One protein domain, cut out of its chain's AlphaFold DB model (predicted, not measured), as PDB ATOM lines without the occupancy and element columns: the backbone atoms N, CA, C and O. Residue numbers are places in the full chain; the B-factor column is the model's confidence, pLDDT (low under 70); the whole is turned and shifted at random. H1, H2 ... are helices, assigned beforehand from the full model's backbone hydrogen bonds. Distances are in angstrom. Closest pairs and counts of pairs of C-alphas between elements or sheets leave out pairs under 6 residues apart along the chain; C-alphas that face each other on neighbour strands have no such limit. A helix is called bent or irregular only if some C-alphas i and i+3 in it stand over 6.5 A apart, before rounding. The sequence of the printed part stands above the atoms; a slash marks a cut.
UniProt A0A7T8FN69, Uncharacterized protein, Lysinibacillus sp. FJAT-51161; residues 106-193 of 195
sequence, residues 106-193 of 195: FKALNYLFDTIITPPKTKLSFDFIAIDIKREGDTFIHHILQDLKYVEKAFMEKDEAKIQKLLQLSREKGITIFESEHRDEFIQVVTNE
ATOM      1  N   PHE A 106      -8.429  32.985  46.493       89.31
ATOM      2  CA  PHE A 106      -7.375  32.796  47.497       89.31
ATOM      3  C   PHE A 106      -6.493  31.562  47.316       89.31
ATOM      4  O   PHE A 106      -5.678  31.257  48.185       89.31
ATOM      5  N   LYS A 107      -6.637  30.810  46.224       89.56
ATOM      6  CA  LYS A 107      -5.818  29.619  45.999       89.56
ATOM      7  C   LYS A 107      -4.376  29.996  45.651       89.56
ATOM      8  O   LYS A 107      -3.460  29.351  46.155       89.56
ATOM      9  N   ALA A 108      -4.175  31.066  44.880       89.44
ATOM     10  CA  ALA A 108      -2.852  31.592  44.567       89.44
ATOM     11  C   ALA A 108      -2.207  32.187  45.817       89.44
ATOM     12  O   ALA A 108      -1.061  31.874  46.125       89.44
ATOM     13  N   LEU A 109      -2.976  32.962  46.586       90.06
ATOM     14  CA  LEU A 109      -2.514  33.535  47.843       90.06
ATOM     15  C   LEU A 109      -2.106  32.472  48.878       90.06
ATOM     16  O   LEU A 109      -1.038  32.574  49.473       90.06
ATOM     17  N   ASN A 110      -2.908  31.416  49.056       88.25
ATOM     18  CA  ASN A 110      -2.554  30.307  49.949       88.25
ATOM     19  C   ASN A 110      -1.292  29.567  49.484       88.25
ATOM     20  O   ASN A 110      -0.454  29.217  50.308       88.25
ATOM     21  N   TYR A 111      -1.132  29.348  48.177       86.75
ATOM     22  CA  TYR A 111       0.080  28.725  47.648       86.75
ATOM     23  C   TYR A 111       1.312  29.612  47.862       86.75
ATOM     24  O   TYR A 111       2.318  29.124  48.362       86.75
ATOM     25  N   LEU A 112       1.217  30.915  47.564       86.88
ATOM     26  CA  LEU A 112       2.272  31.902  47.826       86.88
ATOM     27  C   LEU A 112       2.749  31.824  49.284       86.88
ATOM     28  O   LEU A 112       3.950  31.825  49.558       86.88
ATOM     29  N   PHE A 113       1.801  31.705  50.212       84.94
ATOM     30  CA  PHE A 113       2.066  31.551  51.636       84.94
ATOM     31  C   PHE A 113       2.782  30.239  51.974       84.94
ATOM     32  O   PHE A 113       3.792  30.247  52.679       84.94
ATOM     33  N   ASP A 114       2.308  29.124  51.428       79.94
ATOM     34  CA  ASP A 114       2.845  27.795  51.721       79.94
ATOM     35  C   ASP A 114       4.244  27.545  51.135       79.94
ATOM     36  O   ASP A 114       5.023  26.803  51.732       79.94
ATOM     37  N   THR A 115       4.574  28.124  49.975       74.00
ATOM     38  CA  THR A 115       5.730  27.669  49.175       74.00
ATOM     39  C   THR A 115       6.781  28.734  48.894       74.00
ATOM     40  O   THR A 115       7.965  28.415  48.799       74.00
ATOM     41  N   ILE A 116       6.378  29.995  48.749       68.19
ATOM     42  CA  ILE A 116       7.282  31.084  48.355       68.19
ATOM     43  C   ILE A 116       7.705  31.880  49.589       68.19
ATOM     44  O   ILE A 116       8.869  32.262  49.717       68.19
ATOM     45  N   ILE A 117       6.774  32.100  50.520       68.38
ATOM     46  CA  ILE A 117       7.032  32.853  51.750       68.38
ATOM     47  C   ILE A 117       7.585  31.948  52.872       68.38
ATOM     48  O   ILE A 117       8.189  32.472  53.802       68.38
ATOM     49  N   THR A 118       7.500  30.609  52.770       60.12
ATOM     50  CA  THR A 118       7.918  29.668  53.839       60.12
ATOM     51  C   THR A 118       8.916  28.589  53.341       60.12
ATOM     52  O   THR A 118       8.656  27.987  52.303       60.12
ATOM     53  N   PRO A 119      10.041  28.283  54.044       51.00
ATOM     54  CA  PRO A 119      10.536  28.941  55.250       51.00
ATOM     55  C   PRO A 119      10.927  30.378  54.920       51.00
ATOM     56  O   PRO A 119      11.299  30.664  53.779       51.00
ATOM     57  N   PRO A 120      10.815  31.287  55.898       51.38
ATOM     58  CA  PRO A 120      10.843  32.706  55.650       51.38
ATOM     59  C   PRO A 120      12.166  33.033  54.991       51.38
ATOM     60  O   PRO A 120      13.242  32.950  55.591       51.38
ATOM     61  N   LYS A 121      12.073  33.422  53.725       51.34
ATOM     62  CA  LYS A 121      13.089  34.213  53.053       51.34
ATOM     63  C   LYS A 121      13.095  35.576  53.753       51.34
ATOM     64  O   LYS A 121      12.755  36.590  53.165       51.34
ATOM     65  N   THR A 122      13.479  35.583  55.035       44.12
ATOM     66  CA  THR A 122      13.477  36.678  56.027       44.12
ATOM     67  C   THR A 122      14.293  37.896  55.599       44.12
ATOM     68  O   THR A 122      14.422  38.850  56.357       44.12
ATOM     69  N   LYS A 123      14.887  37.854  54.404       48.84
ATOM     70  CA  LYS A 123      15.798  38.853  53.854       48.84
ATOM     71  C   LYS A 123      15.560  39.153  52.372       48.84
ATOM     72  O   LYS A 123      16.359  39.883  51.794       48.84
ATOM     73  N   LEU A 124      14.550  38.565  51.729       55.53
ATOM     74  CA  LEU A 124      14.288  38.837  50.315       55.53
ATOM     75  C   LEU A 124      13.309  40.008  50.182       55.53
ATOM     76  O   LEU A 124      12.260  40.008  50.822       55.53
ATOM     77  N   SER A 125      13.680  41.009  49.376       70.50
ATOM     78  CA  SER A 125      12.797  42.127  49.022       70.50
ATOM     79  C   SER A 125      11.529  41.624  48.327       70.50
ATOM     80  O   SER A 125      11.503  40.522  47.769       70.50
ATOM     81  N   PHE A 126      10.471  42.435  48.337       79.50
ATOM     82  CA  PHE A 126       9.211  42.098  47.667       79.50
ATOM     83  C   PHE A 126       9.390  41.824  46.162       79.50
ATOM     84  O   PHE A 126       8.685  40.975  45.617       79.50
ATOM     85  N   ASP A 127      10.410  42.402  45.518       73.50
ATOM     86  CA  ASP A 127      10.760  42.115  44.117       73.50
ATOM     87  C   ASP A 127      11.170  40.651  43.902       73.50
ATOM     88  O   ASP A 127      10.801  40.026  42.909       73.50
ATOM     89  N   PHE A 128      11.898  40.054  44.852       78.62
ATOM     90  CA  PHE A 128      12.263  38.638  44.768       78.62
ATOM     91  C   PHE A 128      11.044  37.727  44.902       78.62
ATOM     92  O   PHE A 128      10.989  36.690  44.240       78.62
ATOM     93  N   ILE A 129      10.057  38.118  45.716       80.94
ATOM     94  CA  ILE A 129       8.776  37.406  45.800       80.94
ATOM     95  C   ILE A 129       8.061  37.483  44.449       80.94
ATOM     96  O   ILE A 129       7.585  36.464  43.954       80.94
ATOM     97  N   ALA A 130       8.038  38.654  43.810       82.88
ATOM     98  CA  ALA A 130       7.431  38.808  42.493       82.88
ATOM     99  C   ALA A 130       8.145  37.981  41.408       82.88
ATOM    100  O   ALA A 130       7.482  37.374  40.569       82.88
ATOM    101  N   ILE A 131       9.480  37.877  41.445       81.94
ATOM    102  CA  ILE A 131      10.245  36.993  40.547       81.94
ATOM    103  C   ILE A 131       9.845  35.527  40.737       81.94
ATOM    104  O   ILE A 131       9.689  34.804  39.751       81.94
ATOM    105  N   ASP A 132       9.681  35.074  41.980       82.31
ATOM    106  CA  ASP A 132       9.249  33.704  42.249       82.31
ATOM    107  C   ASP A 132       7.805  33.466  41.785       82.31
ATOM    108  O   ASP A 132       7.541  32.448  41.154       82.31
ATOM    109  N   ILE A 133       6.904  34.437  41.966       84.12
ATOM    110  CA  ILE A 133       5.540  34.385  41.416       84.12
ATOM    111  C   ILE A 133       5.557  34.284  39.882       84.12
ATOM    112  O   ILE A 133       4.839  33.462  39.316       84.12
ATOM    113  N   LYS A 134       6.389  35.084  39.197       84.19
ATOM    114  CA  LYS A 134       6.505  35.073  37.725       84.19
ATOM    115  C   LYS A 134       6.872  33.691  37.182       84.19
ATOM    116  O   LYS A 134       6.468  33.334  36.079       84.19
ATOM    117  N   ARG A 135       7.626  32.897  37.948       82.00
ATOM    118  CA  ARG A 135       8.045  31.543  37.554       82.00
ATOM    119  C   ARG A 135       6.910  30.516  37.581       82.00
ATOM    120  O   ARG A 135       7.072  29.467  36.962       82.00
ATOM    121  N   GLU A 136       5.796  30.807  38.253       82.75
ATOM    122  CA  GLU A 136       4.640  29.905  38.350       82.75
ATOM    123  C   GLU A 136       3.693  30.000  37.136       82.75
ATOM    124  O   GLU A 136       2.861  29.113  36.948       82.75
ATOM    125  N   GLY A 137       3.832  31.034  36.293       81.31
ATOM    126  CA  GLY A 137       3.112  31.180  35.020       81.31
ATOM    127  C   GLY A 137       1.867  32.077  35.056       81.31
ATOM    128  O   GLY A 137       1.363  32.467  36.113       81.31
ATOM    129  N   ASP A 138       1.347  32.401  33.871       83.38
ATOM    130  CA  ASP A 138       0.353  33.467  33.660       83.38
ATOM    131  C   ASP A 138      -0.965  33.238  34.406       83.38
ATOM    132  O   ASP A 138      -1.570  34.176  34.928       83.38
ATOM    133  N   THR A 139      -1.419  31.984  34.506       85.62
ATOM    134  CA  THR A 139      -2.656  31.669  35.239       85.62
ATOM    135  C   THR A 139      -2.490  31.941  36.731       85.62
ATOM    136  O   THR A 139      -3.414  32.463  37.359       85.62
ATOM    137  N   PHE A 140      -1.324  31.628  37.302       87.62
ATOM    138  CA  PHE A 140      -1.027  31.935  38.698       87.62
ATOM    139  C   PHE A 140      -0.941  33.452  38.916       87.62
ATOM    140  O   PHE A 140      -1.590  33.968  39.828       87.62
ATOM    141  N   ILE A 141      -0.241  34.170  38.024       89.25
ATOM    142  CA  ILE A 141      -0.126  35.640  38.036       89.25
ATOM    143  C   ILE A 141      -1.512  36.305  37.991       89.25
ATOM    144  O   ILE A 141      -1.824  37.177  38.802       89.25
ATOM    145  N   HIS A 142      -2.392  35.851  37.098       90.62
ATOM    146  CA  HIS A 142      -3.758  36.365  36.994       90.62
ATOM    147  C   HIS A 142      -4.529  36.245  38.316       90.62
ATOM    148  O   HIS A 142      -5.221  37.177  38.733       90.62
ATOM    149  N   HIS A 143      -4.412  35.096  38.984       92.38
ATOM    150  CA  HIS A 143      -5.120  34.835  40.233       92.38
ATOM    151  C   HIS A 143      -4.541  35.615  41.409       92.38
ATOM    152  O   HIS A 143      -5.316  36.154  42.199       92.38
ATOM    153  N   ILE A 144      -3.212  35.721  41.521       93.44
ATOM    154  CA  ILE A 144      -2.607  36.477  42.619       93.44
ATOM    155  C   ILE A 144      -2.904  37.975  42.494       93.44
ATOM    156  O   ILE A 144      -3.216  38.603  43.498       93.44
ATOM    157  N   LEU A 145      -2.934  38.540  41.281       94.12
ATOM    158  CA  LEU A 145      -3.359  39.930  41.069       94.12
ATOM    159  C   LEU A 145      -4.812  40.160  41.516       94.12
ATOM    160  O   LEU A 145      -5.128  41.180  42.129       94.12
ATOM    161  N   GLN A 146      -5.707  39.202  41.256       93.94
ATOM    162  CA  GLN A 146      -7.089  39.268  41.740       93.94
ATOM    163  C   GLN A 146      -7.186  39.133  43.265       93.94
ATOM    164  O   GLN A 146      -7.957  39.870  43.884       93.94
ATOM    165  N   ASP A 147      -6.391  38.247  43.869       94.88
ATOM    166  CA  ASP A 147      -6.309  38.091  45.324       94.88
ATOM    167  C   ASP A 147      -5.781  39.376  45.991       94.88
ATOM    168  O   ASP A 147      -6.392  39.867  46.939       94.88
ATOM    169  N   LEU A 148      -4.708  39.983  45.471       94.44
ATOM    170  CA  LEU A 148      -4.135  41.226  46.004       94.44
ATOM    171  C   LEU A 148      -5.097  42.411  45.874       94.44
ATOM    172  O   LEU A 148      -5.282  43.156  46.835       94.44
ATOM    173  N   LYS A 149      -5.802  42.533  44.743       94.69
ATOM    174  CA  LYS A 149      -6.859  43.541  44.568       94.69
ATOM    175  C   LYS A 149      -8.006  43.357  45.562       94.69
ATOM    176  O   LYS A 149      -8.597  44.332  46.027       94.69
ATOM    177  N   TYR A 150      -8.355  42.110  45.885       94.50
ATOM    178  CA  TYR A 150      -9.352  41.832  46.917       94.50
ATOM    179  C   TYR A 150      -8.863  42.281  48.297       94.50
ATOM    180  O   TYR A 150      -9.635  42.895  49.035       94.50
ATOM    181  N   VAL A 151      -7.601  41.990  48.635       93.31
ATOM    182  CA  VAL A 151      -6.977  42.417  49.895       93.31
ATOM    183  C   VAL A 151      -7.013  43.938  50.002       93.31
ATOM    184  O   VAL A 151      -7.604  44.459  50.945       93.31
ATOM    185  N   GLU A 152      -6.474  44.645  49.010       94.38
ATOM    186  CA  GLU A 152      -6.455  46.111  48.961       94.38
ATOM    187  C   GLU A 152      -7.853  46.701  49.186       94.38
ATOM    188  O   GLU A 152      -8.058  47.538  50.068       94.38
ATOM    189  N   LYS A 153      -8.851  46.192  48.451       94.88
ATOM    190  CA  LYS A 153     -10.237  46.643  48.573       94.88
ATOM    191  C   LYS A 153     -10.805  46.416  49.976       94.88
ATOM    192  O   LYS A 153     -11.450  47.314  50.511       94.88
ATOM    193  N   ALA A 154     -10.578  45.246  50.576       94.50
ATOM    194  CA  ALA A 154     -11.082  44.932  51.913       94.50
ATOM    195  C   ALA A 154     -10.532  45.894  52.979       94.50
ATOM    196  O   ALA A 154     -11.291  46.360  53.831       94.50
ATOM    197  N   PHE A 155      -9.239  46.227  52.905       93.19
ATOM    198  CA  PHE A 155      -8.601  47.164  53.831       93.19
ATOM    199  C   PHE A 155      -9.018  48.620  53.580       93.19
ATOM    200  O   PHE A 155      -9.308  49.335  54.540       93.19
ATOM    201  N   MET A 156      -9.130  49.046  52.319       94.69
ATOM    202  CA  MET A 156      -9.602  50.391  51.961       94.69
ATOM    203  C   MET A 156     -11.051  50.634  52.417       94.69
ATOM    204  O   MET A 156     -11.363  51.691  52.963       94.69
ATOM    205  N   GLU A 157     -11.933  49.648  52.225       95.81
ATOM    206  CA  GLU A 157     -13.344  49.715  52.635       95.81
ATOM    207  C   GLU A 157     -13.545  49.516  54.147       95.81
ATOM    208  O   GLU A 157     -14.655  49.710  54.638       95.81
ATOM    209  N   LYS A 158     -12.491  49.144  54.890       93.69
ATOM    210  CA  LYS A 158     -12.550  48.776  56.316       93.69
ATOM    211  C   LYS A 158     -13.600  47.693  56.602       93.69
ATOM    212  O   LYS A 158     -14.279  47.724  57.626       93.69
ATOM    213  N   ASP A 159     -13.739  46.728  55.693       95.25
ATOM    214  CA  ASP A 159     -14.678  45.615  55.844       95.25
ATOM    215  C   ASP A 159     -14.115  44.598  56.847       95.25
ATOM    216  O   ASP A 159     -13.314  43.729  56.496       95.25
ATOM    217  N   GLU A 160     -14.515  44.726  58.115       94.56
ATOM    218  CA  GLU A 160     -13.986  43.924  59.224       94.56
ATOM    219  C   GLU A 160     -14.111  42.416  58.981       94.56
ATOM    220  O   GLU A 160     -13.174  41.669  59.263       94.56
ATOM    221  N   ALA A 161     -15.227  41.954  58.410       94.19
ATOM    222  CA  ALA A 161     -15.442  40.533  58.152       94.19
ATOM    223  C   ALA A 161     -14.461  39.998  57.098       94.19
ATOM    224  O   ALA A 161     -13.868  38.929  57.280       94.19
ATOM    225  N   LYS A 162     -14.250  40.747  56.006       94.06
ATOM    226  CA  LYS A 162     -13.262  40.378  54.980       94.06
ATOM    227  C   LYS A 162     -11.836  40.461  55.514       94.06
ATOM    228  O   LYS A 162     -11.050  39.553  55.249       94.06
ATOM    229  N   ILE A 163     -11.513  41.506  56.276       94.00
ATOM    230  CA  ILE A 163     -10.192  41.677  56.886       94.00
ATOM    231  C   ILE A 163      -9.893  40.497  57.812       94.00
ATOM    232  O   ILE A 163      -8.875  39.840  57.626       94.00
ATOM    233  N   GLN A 164     -10.789  40.152  58.744       93.75
ATOM    234  CA  GLN A 164     -10.560  39.029  59.662       93.75
ATOM    235  C   GLN A 164     -10.352  37.708  58.922       93.75
ATOM    236  O   GLN A 164      -9.461  36.942  59.280       93.75
ATOM    237  N   LYS A 165     -11.101  37.465  57.840       92.25
ATOM    238  CA  LYS A 165     -10.890  36.291  56.987       92.25
ATOM    239  C   LYS A 165      -9.489  36.270  56.360       92.25
ATOM    240  O   LYS A 165      -8.847  35.225  56.352       92.25
ATOM    241  N   LEU A 166      -9.010  37.400  55.836       92.06
ATOM    242  CA  LEU A 166      -7.675  37.510  55.233       92.06
ATOM    243  C   LEU A 166      -6.558  37.339  56.265       92.06
ATOM    244  O   LEU A 166      -5.577  36.649  55.996       92.06
ATOM    245  N   LEU A 167      -6.728  37.922  57.454       91.81
ATOM    246  CA  LEU A 167      -5.787  37.765  58.560       91.81
ATOM    247  C   LEU A 167      -5.752  36.324  59.069       91.81
ATOM    248  O   LEU A 167      -4.686  35.808  59.382       91.81
ATOM    249  N   GLN A 168      -6.899  35.646  59.133       90.81
ATOM    250  CA  GLN A 168      -6.941  34.233  59.497       90.81
ATOM    251  C   GLN A 168      -6.156  33.380  58.492       90.81
ATOM    252  O   GLN A 168      -5.328  32.576  58.913       90.81
ATOM    253  N   LEU A 169      -6.348  33.607  57.185       87.19
ATOM    254  CA  LEU A 169      -5.601  32.902  56.136       87.19
ATOM    255  C   LEU A 169      -4.084  33.066  56.290       87.19
ATOM    256  O   LEU A 169      -3.350  32.096  56.129       87.19
ATOM    257  N   SER A 170      -3.597  34.270  56.610       87.12
ATOM    258  CA  SER A 170      -2.158  34.498  56.779       87.12
ATOM    259  C   SER A 170      -1.627  33.913  58.095       87.12
ATOM    260  O   SER A 170      -0.599  33.233  58.097       87.12
ATOM    261  N   ARG A 171      -2.350  34.096  59.209       87.69
ATOM    262  CA  ARG A 171      -1.966  33.594  60.541       87.69
ATOM    263  C   ARG A 171      -1.890  32.073  60.600       87.69
ATOM    264  O   ARG A 171      -0.952  31.546  61.192       87.69
ATOM    265  N   GLU A 172      -2.824  31.367  59.956       86.94
ATOM    266  CA  GLU A 172      -2.799  29.898  59.851       86.94
ATOM    267  C   GLU A 172      -1.508  29.378  59.198       86.94
ATOM    268  O   GLU A 172      -1.100  28.243  59.448       86.94
ATOM    269  N   LYS A 173      -0.840  30.216  58.399       82.69
ATOM    270  CA  LYS A 173       0.421  29.913  57.712       82.69
ATOM    271  C   LYS A 173       1.648  30.540  58.381       82.69
ATOM    272  O   LYS A 173       2.748  30.442  57.849       82.69
ATOM    273  N   GLY A 174       1.481  31.182  59.541       81.38
ATOM    274  CA  GLY A 174       2.561  31.883  60.242       81.38
ATOM    275  C   GLY A 174       3.031  33.165  59.545       81.38
ATOM    276  O   GLY A 174       4.143  33.624  59.796       81.38
ATOM    277  N   ILE A 175       2.205  33.744  58.668       83.00
ATOM    278  CA  ILE A 175       2.526  34.934  57.879       83.00
ATOM    279  C   ILE A 175       1.802  36.149  58.447       83.00
ATOM    280  O   ILE A 175       0.582  36.158  58.607       83.00
ATOM    281  N   THR A 176       2.567  37.210  58.692       85.31
ATOM    282  CA  THR A 176       2.096  38.434  59.360       85.31
ATOM    283  C   THR A 176       2.106  39.667  58.455       85.31
ATOM    284  O   THR A 176       1.785  40.758  58.916       85.31
ATOM    285  N   ILE A 177       2.433  39.531  57.159       85.56
ATOM    286  CA  ILE A 177       2.568  40.674  56.231       85.56
ATOM    287  C   ILE A 177       1.296  41.528  56.132       85.56
ATOM    288  O   ILE A 177       1.378  42.735  55.964       85.56
ATOM    289  N   PHE A 178       0.113  40.930  56.290       88.50
ATOM    290  CA  PHE A 178      -1.156  41.667  56.259       88.50
ATOM    291  C   PHE A 178      -1.495  42.397  57.562       88.50
ATOM    292  O   PHE A 178      -2.387  43.247  57.570       88.50
ATOM    293  N   GLU A 179      -0.786  42.087  58.643       87.50
ATOM    294  CA  GLU A 179      -0.892  42.752  59.944       87.50
ATOM    295  C   GLU A 179       0.208  43.800  60.145       87.50
ATOM    296  O   GLU A 179       0.163  44.550  61.118       87.50
ATOM    297  N   SER A 180       1.202  43.842  59.255       87.06
ATOM    298  CA  SER A 180       2.354  44.726  59.379       87.06
ATOM    299  C   SER A 180       2.139  46.067  58.675       87.06
ATOM    300  O   SER A 180       1.265  46.230  57.820       87.06
ATOM    301  N   GLU A 181       2.997  47.028  59.009       85.81
ATOM    302  CA  GLU A 181       3.077  48.325  58.328       85.81
ATOM    303  C   GLU A 181       3.484  48.213  56.848       85.81
ATOM    304  O   GLU A 181       3.206  49.116  56.065       85.81
ATOM    305  N   HIS A 182       4.063  47.078  56.441       88.00
ATOM    306  CA  HIS A 182       4.510  46.825  55.070       88.00
ATOM    307  C   HIS A 182       3.434  46.214  54.163       88.00
ATOM    308  O   HIS A 182       3.731  45.888  53.015       88.00
ATOM    309  N   ARG A 183       2.192  46.023  54.635       90.56
ATOM    310  CA  ARG A 183       1.111  45.426  53.827       90.56
ATOM    311  C   ARG A 183       0.926  46.147  52.493       90.56
ATOM    312  O   ARG A 183       0.880  45.503  51.448       90.56
ATOM    313  N   ASP A 184       0.776  47.466  52.546       90.62
ATOM    314  CA  ASP A 184       0.437  48.262  51.363       90.62
ATOM    315  C   ASP A 184       1.633  48.332  50.402       90.62
ATOM    316  O   ASP A 184       1.459  48.194  49.192       90.62
ATOM    317  N   GLU A 185       2.855  48.412  50.941       89.62
ATOM    318  CA  GLU A 185       4.107  48.314  50.179       89.62
ATOM    319  C   GLU A 185       4.229  46.958  49.466       89.62
ATOM    320  O   GLU A 185       4.500  46.907  48.268       89.62
ATOM    321  N   PHE A 186       3.960  45.856  50.170       89.12
ATOM    322  CA  PHE A 186       3.960  44.511  49.596       89.12
ATOM    323  C   PHE A 186       2.962  44.389  48.441       89.12
ATOM    324  O   PHE A 186       3.329  43.925  47.361       89.12
ATOM    325  N   ILE A 187       1.713  44.822  48.648       91.06
ATOM    326  CA  ILE A 187       0.673  44.774  47.611       91.06
ATOM    327  C   ILE A 187       1.104  45.601  46.398       91.06
ATOM    328  O   ILE A 187       1.006  45.113  45.272       91.06
ATOM    329  N   GLN A 188       1.607  46.816  46.617       91.88
ATOM    330  CA  GLN A 188       2.018  47.719  45.549       91.88
ATOM    331  C   GLN A 188       3.191  47.157  44.741       91.88
ATOM    332  O   GLN A 188       3.104  47.086  43.516       91.88
ATOM    333  N   VAL A 189       4.274  46.744  45.406       89.62
ATOM    334  CA  VAL A 189       5.476  46.232  44.733       89.62
ATOM    335  C   VAL A 189       5.149  44.970  43.944       89.62
ATOM    336  O   VAL A 189       5.445  44.898  42.754       89.62
ATOM    337  N   VAL A 190       4.467  44.003  44.566       89.88
ATOM    338  CA  VAL A 190       4.118  42.750  43.887       89.88
ATOM    339  C   VAL A 190       3.157  43.004  42.723       89.88
ATOM    340  O   VAL A 190       3.346  42.437  41.654       89.88
ATOM    341  N   THR A 191       2.164  43.883  42.875       92.56
ATOM    342  CA  THR A 191       1.238  44.213  41.776       92.56
ATOM    343  C   THR A 191       1.963  44.876  40.606       92.56
ATOM    344  O   THR A 191       1.731  44.491  39.461       92.56
ATOM    345  N   ASN A 192       2.855  45.833  40.878       91.62
ATOM    346  CA  ASN A 192       3.616  46.539  39.845       91.62
ATOM    347  C   ASN A 192       4.563  45.611  39.094       91.62
ATOM    348  O   ASN A 192       4.664  45.694  37.878       91.62
ATOM    349  N   GLU A 193       5.240  44.718  39.809       88.50
ATOM    350  CA  GLU A 193       6.138  43.761  39.181       88.50
ATOM    351  C   GLU A 193       5.391  42.765  38.288       88.50
ATOM    352  O   GLU A 193       5.953  42.293  37.303       88.50
TER     353      GLU A 193
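Overview. This is residues 106 to 193 of the 195 residues of an uncharacterized protein of Lysinibacillus sp. FJAT-51161 (UniProt A0A7T8FN69). The long helix H3 is the spine of a crossed set of five helices: H1 and H5 both pack on it but stay apart from each other, H1 nearly at right angles to H3 and H5 at a shallow tilt to it, and H2 bridges from H1 to H5. From the far end of H3 the chain folds back into H4, and residues 156 to 161 at that turn stick out. The printed part has 88 residues with five named helices, H1 to H5 in order along the chain, and no named strand; the class is all helix. It is compact, with a radius of gyration of the C-alphas of 12.1 A, and spans 33 by 24 by 21 A.

Arrangement. H1, residues 107 to 116, touches H2, residues 126 to 134, at a steep tilt of 65 degrees, opposite ways; their closest C-alphas, of Ile 116 and Asp 132, are 6.9 A apart. H3, residues 138 to 156, is the hub and touches the four other helices. H2 and H3 only just touch, only at the corner, with 3 pairs of C-alphas within 8 A, the closest those of Lys 134 and Ile 141 at 6.7 A. H1 touches residues 140 to 147 of H3, about perpendicular at 78 degrees, with the C-alphas of Ala 108 and Ile 144 closest at 5.3 A. H4, residues 160 to 171, touches residues 151 to 155 of H3 at a steep tilt of 50 degrees, opposite ways; the closest C-alphas, of Ala 154 and Lys 162, are 5.9 A apart. H1 and H4 are close but not clearly touching, Phe 113 and Ser 170 having the closest C-alphas at 7.3 A. H5, residues 183 to 193, touches residues 145 to 152 of H3 at a shallow tilt of 32 degrees, opposite ways, closest at the C-alphas of Leu 148 and Ile 187, 6.2 A. H5 also touches H2, the C-alphas of Ala 130 and Val 190 being closest at 5.3 A. H5 is apart from H1 and from H4, and H2 is apart from H4. In H1, H2, H3, H4 and H5 every O i to N i+4 pair is within hydrogen-bond range.

Along the chain. H1 begins at C-alpha 107, (-5.818, 29.619, 45.999), and is neither bent nor irregular, but only just: C-alphas 113 and 116 are 6.2 A apart. H3 is 26.8 A long from first to last C-alpha, beginning at (0.353, 33.467, 33.660). H4 is 15.9 A long and H5 15.6 A, ending at C-alpha 193, (6.138, 43.761, 39.181).

Size, cuts and confidence. The two C-alphas farthest apart, of Arg 135 and Glu 160, are 33.3 A apart. The printed part has no cut. The link from H4 to H5 is long, with 11 residues. The mean pLDDT of the printed part is 85.0; residues 116 to 124 are under 70.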